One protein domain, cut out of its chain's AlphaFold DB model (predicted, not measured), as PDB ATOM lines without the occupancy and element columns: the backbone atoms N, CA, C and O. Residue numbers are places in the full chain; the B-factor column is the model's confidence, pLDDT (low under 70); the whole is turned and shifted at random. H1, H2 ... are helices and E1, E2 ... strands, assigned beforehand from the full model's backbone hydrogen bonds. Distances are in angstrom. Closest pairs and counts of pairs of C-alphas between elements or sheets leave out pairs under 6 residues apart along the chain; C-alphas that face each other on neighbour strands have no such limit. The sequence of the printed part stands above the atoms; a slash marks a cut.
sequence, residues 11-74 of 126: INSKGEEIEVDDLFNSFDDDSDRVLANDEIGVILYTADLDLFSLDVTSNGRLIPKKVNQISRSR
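This is residues 11 to 74 of the 126 residues of an uncharacterized protein of termite gut metagenome (UniProt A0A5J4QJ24). A small wall of three antiparallel strands, E1, E2 and E5, has one short helix, H1, across one face; the hairpin of E3 and E4 extends from it as a separate arm. E4 runs on into E5 at 93 degrees, so that the last strand turns from the arm into the wall. The printed part has 64 residues, with H1 E1 E2 E3 E4 E5 along the chain and the sheet order E1, E2, E5; its class is mixed, helices and strands. It is only just loose, close to compact, with a radius of gyration of the C-alphas of 13.1 A, and elongated, spanning 41 by 23 by 17 A.

In the larger sheet, E2, residues 41 to 45, is the inner strand between the edge strands E1, residues 34 to 37, and E5, residues 69 to 73. E1 and E2 form a hairpin, antiparallel at 177 degrees, with N 43 and O 36 2.8 A apart, within hydrogen-bond range. E2 and E5 are antiparallel at 170 degrees, with N 72 and O 42 at 2.8 A. H1, residues 20 to 27, is on this sheet at a height of 9.8 A, over E5 and only just over E2, with 3 of its C-alphas falling on E2. It runs across the strands, at 75 degrees to E5 on the local plane. The closest C-alphas of H1 and E2 are those of Phe 24 and Leu 44, 7.8 A apart. In H1 every O i to N i+4 pair is within hydrogen-bond range. E3, residues 52 to 56, and E4, residues 62 to 66, form a hairpin, antiparallel at 146 degrees, with N 53 and O 65 at 2.8 A; both are apart from H1.

H1 begins at C-alpha 20, (-0.816, 6.802, 20.705), and is 11.2 A long. E2 measures 13.6 A, E3 12.9 A, E4 13.1 A and E5 13.5 A; E1 is shorter, 6.7 A. E5 ends at C-alpha 73, (-5.068, -0.860, 29.670).

The C-alphas farthest apart are those of Asp 29 and Asn 59, 41.0 A. The printed part has no cut and no long link. No printed residue is under 70 in pLDDT.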
ATOM      1  N   ILE A  11       4.423   5.156  13.228       92.31
ATOM      2  CA  ILE A  11       4.496   6.034  12.069       92.31
ATOM      3  C   ILE A  11       3.378   5.717  11.084       92.31
ATOM      4  O   ILE A  11       2.880   4.586  11.031       92.31
ATOM      5  N   ASN A  12       3.026   6.703  10.266       93.00
ATOM      6  CA  ASN A  12       2.167   6.497   9.107       93.00
ATOM      7  C   ASN A  12       2.956   6.146   7.835       93.00
ATOM      8  O   ASN A  12       4.186   6.064   7.836       93.00
ATOM      9  N   SER A  13       2.249   5.961   6.718       90.50
ATOM     10  CA  SER A  13       2.845   5.685   5.402       90.50
ATOM     11  C   SER A  13       3.731   6.817   4.860       90.50
ATOM     12  O   SER A  13       4.557   6.571   3.981       90.50
ATOM     13  N   LYS A  14       3.614   8.037   5.398       92.62
ATOM     14  CA  LYS A  14       4.482   9.186   5.089       92.62
ATOM     15  C   LYS A  14       5.711   9.272   6.001       92.62
ATOM     16  O   LYS A  14       6.559  10.134   5.788       92.62
ATOM     17  N   GLY A  15       5.824   8.386   6.993       88.69
ATOM     18  CA  GLY A  15       6.890   8.409   7.995       88.69
ATOM     19  C   GLY A  15       6.685   9.441   9.105       88.69
ATOM     20  O   GLY A  15       7.622   9.714   9.849       88.69
ATOM     21  N   GLU A  16       5.489  10.020   9.222       92.12
ATOM     22  CA  GLU A  16       5.149  10.958  10.294       92.12
ATOM     23  C   GLU A  16       4.817  10.177  11.571       92.12
ATOM     24  O   GLU A  16       4.139   9.148  11.503       92.12
ATOM     25  N   GLU A  17       5.297  10.658  12.720       90.69
ATOM     26  CA  GLU A  17       5.024  10.058  14.032       90.69
ATOM     27  C   GLU A  17       3.529  10.147  14.364       90.69
ATOM     28  O   GLU A  17       2.892  11.182  14.163       90.69
ATOM     29  N   ILE A  18       2.977   9.049  14.880       89.81
ATOM     30  CA  ILE A  18       1.612   8.980  15.396       89.81
ATOM     31  C   ILE A  18       1.680   8.870  16.914       89.81
ATOM     32  O   ILE A  18       2.196   7.892  17.460       89.81
ATOM     33  N   GLU A  19       1.091   9.848  17.595       87.19
ATOM     34  CA  GLU A  19       0.891   9.786  19.036       87.19
ATOM     35  C   GLU A  19      -0.195   8.768  19.378       87.19
ATOM     36  O   GLU A  19      -1.314   8.803  18.860       87.19
ATOM     37  N   VAL A  20       0.125   7.849  20.290       84.19
ATOM     38  CA  VAL A  20      -0.816   6.802  20.705       84.19
ATOM     39  C   VAL A  20      -2.048   7.415  21.371       84.19
ATOM     40  O   VAL A  20      -3.158   6.940  21.150       84.19
ATOM     41  N   ASP A  21      -1.870   8.463  22.179       83.75
ATOM     42  CA  ASP A  21      -2.977   9.161  22.840       83.75
ATOM     43  C   ASP A  21      -3.962   9.754  21.828       83.75
ATOM     44  O   ASP A  21      -5.167   9.533  21.960       83.75
ATOM     45  N   ASP A  22      -3.457  10.396  20.777       86.94
ATOM     46  CA  ASP A  22      -4.285  10.981  19.722       86.94
ATOM     47  C   ASP A  22      -5.038   9.910  18.932       86.94
ATOM     48  O   ASP A  22      -6.207  10.099  18.591       86.94
ATOM     49  N   LEU A  23      -4.406   8.756  18.697       87.81
ATOM     50  CA  LEU A  23      -5.041   7.626  18.026       87.81
ATOM     51  C   LEU A  23      -6.252   7.109  18.817       87.81
ATOM     52  O   LEU A  23      -7.323   6.942  18.243       87.81
ATOM     53  N   PHE A  24      -6.106   6.885  20.128       86.94
ATOM     54  CA  PHE A  24      -7.228   6.428  20.956       86.94
ATOM     55  C   PHE A  24      -8.336   7.477  21.048       86.94
ATOM     56  O   PHE A  24      -9.502   7.129  20.908       86.94
ATOM     57  N   ASN A  25      -7.983   8.754  21.207       87.38
ATOM     58  CA  ASN A  25      -8.968   9.832  21.284       87.38
ATOM     59  C   ASN A  25      -9.745  10.016  19.968       87.38
ATOM     60  O   ASN A  25     -10.912  10.388  19.994       87.38
ATOM     61  N   SER A  26      -9.116   9.746  18.820       87.31
ATOM     62  CA  SER A  26      -9.751   9.884  17.500       87.31
ATOM     63  C   SER A  26     -10.782   8.792  17.199       87.31
ATOM     64  O   SER A  26     -11.618   8.981  16.318       87.31
ATOM     65  N   PHE A  27     -10.718   7.657  17.902       85.00
ATOM     66  CA  PHE A  27     -11.539   6.473  17.633       85.00
ATOM     67  C   PHE A  27     -12.331   5.978  18.852       85.00
ATOM     68  O   PHE A  27     -12.875   4.878  18.804       85.00
ATOM     69  N   ASP A  28     -12.405   6.758  19.935       72.88
ATOM     70  CA  ASP A  28     -13.060   6.340  21.189       72.88
ATOM     71  C   ASP A  28     -14.553   6.000  20.987       72.88
ATOM     72  O   ASP A  28     -15.071   5.064  21.595       72.88
ATOM     73  N   ASP A  29     -15.210   6.687  20.043       77.56
ATOM     74  CA  ASP A  29     -16.625   6.499  19.692       77.56
ATOM     75  C   ASP A  29     -16.850   5.701  18.383       77.56
ATOM     76  O   ASP A  29     -17.986   5.560  17.924       77.56
ATOM     77  N   ASP A  30     -15.793   5.175  17.747       86.62
ATOM     78  CA  ASP A  30     -15.894   4.420  16.485       86.62
ATOM     79  C   ASP A  30     -16.225   2.942  16.764       86.62
ATOM     80  O   ASP A  30     -15.338   2.100  16.937       86.62
ATOM     81  N   SER A  31     -17.522   2.614  16.807       82.00
ATOM     82  CA  SER A  31     -18.004   1.261  17.127       82.00
ATOM     83  C   SER A  31     -17.506   0.176  16.174       82.00
ATOM     84  O   SER A  31     -17.414  -0.981  16.576       82.00
ATOM     85  N   ASP A  32     -17.182   0.529  14.929       86.81
ATOM     86  CA  ASP A  32     -16.694  -0.431  13.935       86.81
ATOM     87  C   ASP A  32     -15.210  -0.759  14.151       86.81
ATOM     88  O   ASP A  32     -14.713  -1.791  13.691       86.81
ATOM     89  N   ARG A  33     -14.492   0.105  14.875       90.38
ATOM     90  CA  ARG A  33     -13.056  -0.025  15.145       90.38
ATOM     91  C   ARG A  33     -12.749  -0.541  16.538       90.38
ATOM     92  O   ARG A  33     -11.723  -1.199  16.737       90.38
ATOM     93  N   VAL A  34     -13.608  -0.238  17.501       91.88
ATOM     94  CA  VAL A  34     -13.478  -0.703  18.879       91.88
ATOM     95  C   VAL A  34     -13.808  -2.194  18.935       91.88
ATOM     96  O   VAL A  34     -14.964  -2.605  18.952       91.88
ATOM     97  N   LEU A  35     -12.767  -3.025  18.997       90.56
ATOM     98  CA  LEU A  35     -12.904  -4.476  19.143       90.56
ATOM     99  C   LEU A  35     -13.328  -4.867  20.560       90.56
ATOM    100  O   LEU A  35     -14.017  -5.868  20.753       90.56
ATOM    101  N   ALA A  36     -12.880  -4.099  21.553       88.44
ATOM    102  CA  ALA A  36     -13.254  -4.261  22.950       88.44
ATOM    103  C   ALA A  36     -13.118  -2.928  23.688       88.44
ATOM    104  O   ALA A  36     -12.152  -2.196  23.475       88.44
ATOM    105  N   ASN A  37     -14.066  -2.636  24.574       89.12
ATOM    106  CA  ASN A  37     -14.025  -1.506  25.496       89.12
ATOM    107  C   ASN A  37     -14.713  -1.930  26.800       89.12
ATOM    108  O   ASN A  37     -15.936  -1.893  26.909       89.12
ATOM    109  N   ASP A  38     -13.924  -2.393  27.765       85.31
ATOM    110  CA  ASP A  38     -14.399  -3.002  29.010       85.31
ATOM    111  C   ASP A  38     -13.597  -2.513  30.223       85.31
ATOM    112  O   ASP A  38     -12.655  -1.735  30.102       85.31
ATOM    113  N   GLU A  39     -13.941  -2.961  31.426       80.31
ATOM    114  CA  GLU A  39     -13.260  -2.539  32.658       80.31
ATOM    115  C   GLU A  39     -11.731  -2.748  32.634       80.31
ATOM    116  O   GLU A  39     -11.011  -2.074  33.373       80.31
ATOM    117  N   ILE A  40     -11.222  -3.630  31.763       78.62
ATOM    118  CA  ILE A  40      -9.796  -3.905  31.592       78.62
ATOM    119  C   ILE A  40      -9.128  -2.869  30.691       78.62
ATOM    120  O   ILE A  40      -8.031  -2.388  30.999       78.62
ATOM    121  N   GLY A  41      -9.756  -2.507  29.577       85.00
ATOM    122  CA  GLY A  41      -9.134  -1.618  28.608       85.00
ATOM    123  C   GLY A  41      -9.921  -1.406  27.327       85.00
ATOM    124  O   GLY A  41     -11.087  -1.765  27.203       85.00
ATOM    125  N   VAL A  42      -9.236  -0.792  26.366       87.56
ATOM    126  CA  VAL A  42      -9.744  -0.543  25.015       87.56
ATOM    127  C   VAL A  42      -8.810  -1.197  24.006       87.56
ATOM    128  O   VAL A  42      -7.588  -1.049  24.104       87.56
ATOM    129  N   ILE A  43      -9.374  -1.912  23.036       90.12
ATOM    130  CA  ILE A  43      -8.664  -2.519  21.907       90.12
ATOM    131  C   ILE A  43      -9.243  -1.947  20.616       90.12
ATOM    132  O   ILE A  43     -10.441  -2.065  20.367       90.12
ATOM    133  N   LEU A  44      -8.379  -1.368  19.786       91.62
ATOM    134  CA  LEU A  44      -8.733  -0.811  18.485       91.62
ATOM    135  C   LEU A  44      -8.175  -1.681  17.357       91.62
ATOM    136  O   LEU A  44      -7.010  -2.089  17.393       91.62
ATOM    137  N   TYR A  45      -8.995  -1.919  16.338       92.62
ATOM    138  CA  TYR A  45      -8.580  -2.481  15.057       92.62
ATOM    139  C   TYR A  45      -7.892  -1.412  14.199       92.62
ATOM    140  O   TYR A  45      -8.409  -0.311  14.029       92.62
ATOM    141  N   THR A  46      -6.720  -1.722  13.646       92.88
ATOM    142  CA  THR A  46      -5.923  -0.752  12.869       92.88
ATOM    143  C   THR A  46      -5.367  -1.327  11.569       92.88
ATOM    144  O   THR A  46      -4.529  -0.695  10.930       92.88
ATOM    145  N   ALA A  47      -5.776  -2.531  11.162       91.38
ATOM    146  CA  ALA A  47      -5.164  -3.186  10.003       91.38
ATOM    147  C   ALA A  47      -5.475  -2.471   8.672       91.38
ATOM    148  O   ALA A  47      -4.659  -2.500   7.749       91.38
ATOM    149  N   ASP A  48      -6.619  -1.793   8.591       92.31
ATOM    150  CA  ASP A  48      -7.040  -0.932   7.479       92.31
ATOM    151  C   ASP A  48      -6.368   0.454   7.491       92.31
ATOM    152  O   ASP A  48      -6.367   1.136   6.470       92.31
ATOM    153  N   LEU A  49      -5.754   0.857   8.607       91.19
ATOM    154  CA  LEU A  49      -5.087   2.152   8.761       91.19
ATOM    155  C   LEU A  49      -3.611   2.078   8.384       91.19
ATOM    156  O   LEU A  49      -2.940   1.088   8.662       91.19
ATOM    157  N   ASP A  50      -3.053   3.153   7.837       93.19
ATOM    158  CA  ASP A  50      -1.609   3.286   7.621       93.19
ATOM    159  C   ASP A  50      -0.878   3.506   8.953       93.19
ATOM    160  O   ASP A  50      -0.451   4.612   9.263       93.19
ATOM    161  N   LEU A  51      -0.755   2.441   9.750       93.19
ATOM    162  CA  LEU A  51      -0.111   2.435  11.058       93.19
ATOM    163  C   LEU A  51       0.990   1.373  11.112       93.19
ATOM    164  O   LEU A  51       0.739   0.176  10.931       93.19
ATOM    165  N   PHE A  52       2.215   1.805  11.396       93.25
ATOM    166  CA  PHE A  52       3.389   0.939  11.459       93.25
ATOM    167  C   PHE A  52       4.185   1.203  12.733       93.25
ATOM    168  O   PHE A  52       4.410   2.351  13.090       93.25
ATOM    169  N   SER A  53       4.658   0.152  13.396       90.62
ATOM    170  CA  SER A  53       5.637   0.252  14.475       90.62
ATOM    171  C   SER A  53       7.047   0.125  13.911       90.62
ATOM    172  O   SER A  53       7.282  -0.699  13.025       90.62
ATOM    173  N   LEU A  54       8.000   0.885  14.439       86.62
ATOM    174  CA  LEU A  54       9.409   0.737  14.077       86.62
ATOM    175  C   LEU A  54      10.114  -0.264  14.994       86.62
ATOM    176  O   LEU A  54      10.280  -0.018  16.188       86.62
ATOM    177  N   ASP A  55      10.581  -1.369  14.414       80.44
ATOM    178  CA  ASP A  55      11.429  -2.343  15.100       80.44
ATOM    179  C   ASP A  55      12.907  -2.086  14.774       80.44
ATOM    180  O   ASP A  55      13.297  -1.937  13.613       80.44
ATOM    181  N   VAL A  56      13.748  -2.059  15.812       74.38
ATOM    182  CA  VAL A  56      15.209  -1.988  15.670       74.38
ATOM    183  C   VAL A  56      15.746  -3.402  15.485       74.38
ATOM    184  O   VAL A  56      15.587  -4.261  16.351       74.38
ATOM    185  N   THR A  57      16.399  -3.648  14.359       76.31
ATOM    186  CA  THR A  57      17.091  -4.915  14.088       76.31
ATOM    187  C   THR A  57      18.442  -4.994  14.803       76.31
ATOM    188  O   THR A  57      19.002  -3.986  15.231       76.31
ATOM    189  N   SER A  58      19.023  -6.194  14.874       70.44
ATOM    190  CA  SER A  58      20.321  -6.448  15.520       70.44
ATOM    191  C   SER A  58      21.501  -5.663  14.926       70.44
ATOM    192  O   SER A  58      22.520  -5.507  15.592       70.44
ATOM    193  N   ASN A  59      21.375  -5.144  13.701       76.44
ATOM    194  CA  ASN A  59      22.378  -4.286  13.059       76.44
ATOM    195  C   ASN A  59      22.038  -2.782  13.132       76.44
ATOM    196  O   ASN A  59      22.666  -1.981  12.443       76.44
ATOM    197  N   GLY A  60      21.042  -2.400  13.937       73.38
ATOM    198  CA  GLY A  60      20.636  -1.011  14.151       73.38
ATOM    199  C   GLY A  60      19.733  -0.422  13.065       73.38
ATOM    200  O   GLY A  60      19.405   0.760  13.136       73.38
ATOM    201  N   ARG A  61      19.304  -1.199  12.059       80.44
ATOM    202  CA  ARG A  61      18.330  -0.719  11.062       80.44
ATOM    203  C   ARG A  61      16.920  -0.708  11.640       80.44
ATOM    204  O   ARG A  61      16.531  -1.666  12.310       80.44
ATOM    205  N   LEU A  62      16.161   0.330  11.307       81.75
ATOM    206  CA  LEU A  62      14.735   0.441  11.605       81.75
ATOM    207  C   LEU A  62      13.925  -0.208  10.483       81.75
ATOM    208  O   LEU A  62      14.124   0.119   9.312       81.75
ATOM    209  N   ILE A  63      13.021  -1.118  10.835       87.00
ATOM    210  CA  ILE A  63      12.099  -1.748   9.889       87.00
ATOM    211  C   ILE A  63      10.663  -1.428  10.316       87.00
ATOM    212  O   ILE A  63      10.298  -1.724  11.457       87.00
ATOM    213  N   PRO A  64       9.838  -0.845   9.427       89.94
ATOM    214  CA  PRO A  64       8.425  -0.648   9.703       89.94
ATOM    215  C   PRO A  64       7.686  -1.985   9.669       89.94
ATOM    216  O   PRO A  64       7.825  -2.780   8.737       89.94
ATOM    217  N   LYS A  65       6.859  -2.214  10.682       91.00
ATOM    218  CA  LYS A  65       6.010  -3.393  10.821       91.00
ATOM    219  C   LYS A  65       4.561  -2.957  10.963       91.00
ATOM    220  O   LYS A  65       4.243  -2.142  11.821       91.00
ATOM    221  N   LYS A  66       3.678  -3.496  10.119       94.12
ATOM    222  CA  LYS A  66       2.248  -3.162  10.137       94.12
ATOM    223  C   LYS A  66       1.631  -3.504  11.497       94.12
ATOM    224  O   LYS A  66       1.810  -4.618  11.996       94.12
ATOM    225  N   VAL A  67       0.888  -2.557  12.063       91.81
ATOM    226  CA  VAL A  67       0.144  -2.735  13.313       91.81
ATOM    227  C   VAL A  67      -1.307  -3.035  12.968       91.81
ATOM    228  O   VAL A  67      -2.009  -2.196  12.413       91.81
ATOM    229  N   ASN A  68      -1.759  -4.246  13.293       92.88
ATOM    230  CA  ASN A  68      -3.131  -4.677  13.001       92.88
ATOM    231  C   ASN A  68      -4.115  -4.339  14.127       92.88
ATOM    232  O   ASN A  68      -5.319  -4.277  13.892       92.88
ATOM    233  N   GLN A  69      -3.600  -4.153  15.342       91.38
ATOM    234  CA  GLN A  69      -4.380  -3.792  16.515       91.38
ATOM    235  C   GLN A  69      -3.510  -3.044  17.522       91.38
ATOM    236  O   GLN A  69      -2.303  -3.293  17.617       91.38
ATOM    237  N   ILE A  70      -4.140  -2.199  18.327       89.31
ATOM    238  CA  ILE A  70      -3.504  -1.528  19.458       89.31
ATOM    239  C   ILE A  70      -4.411  -1.603  20.682       89.31
ATOM    240  O   ILE A  70      -5.633  -1.550  20.569       89.31
ATOM    241  N   SER A  71      -3.815  -1.745  21.862       85.88
ATOM    242  CA  SER A  71      -4.550  -1.881  23.119       85.88
ATOM    243  C   SER A  71      -4.040  -0.913  24.174       85.88
ATOM    244  O   SER A  71      -2.827  -0.750  24.336       85.88
ATOM    245  N   ARG A  72      -4.960  -0.338  24.943       82.88
ATOM    246  CA  ARG A  72      -4.684   0.486  26.119       82.88
ATOM    247  C   ARG A  72      -5.345  -0.141  27.339       82.88
ATOM    248  O   ARG A  72      -6.555  -0.333  27.351       82.88
ATOM    249  N   SER A  73      -4.553  -0.411  28.373       78.38
ATOM    250  CA  SER A  73      -5.068  -0.860  29.670       78.38
ATOM    251  C   SER A  73      -5.568   0.326  30.498       78.38
ATOM    252  O   SER A  73      -4.944   1.389  30.500       78.38
ATOM    253  N   ARG A  74      -6.678   0.135  31.218       77.75
ATOM    254  CA  ARG A  74      -7.193   1.075  32.229       77.75
ATOM    255  C   ARG A  74      -6.470   0.938  33.568       77.75
ATOM    256  O   ARG A  74      -6.486   1.871  34.369       77.75
TER     257      ARG A  74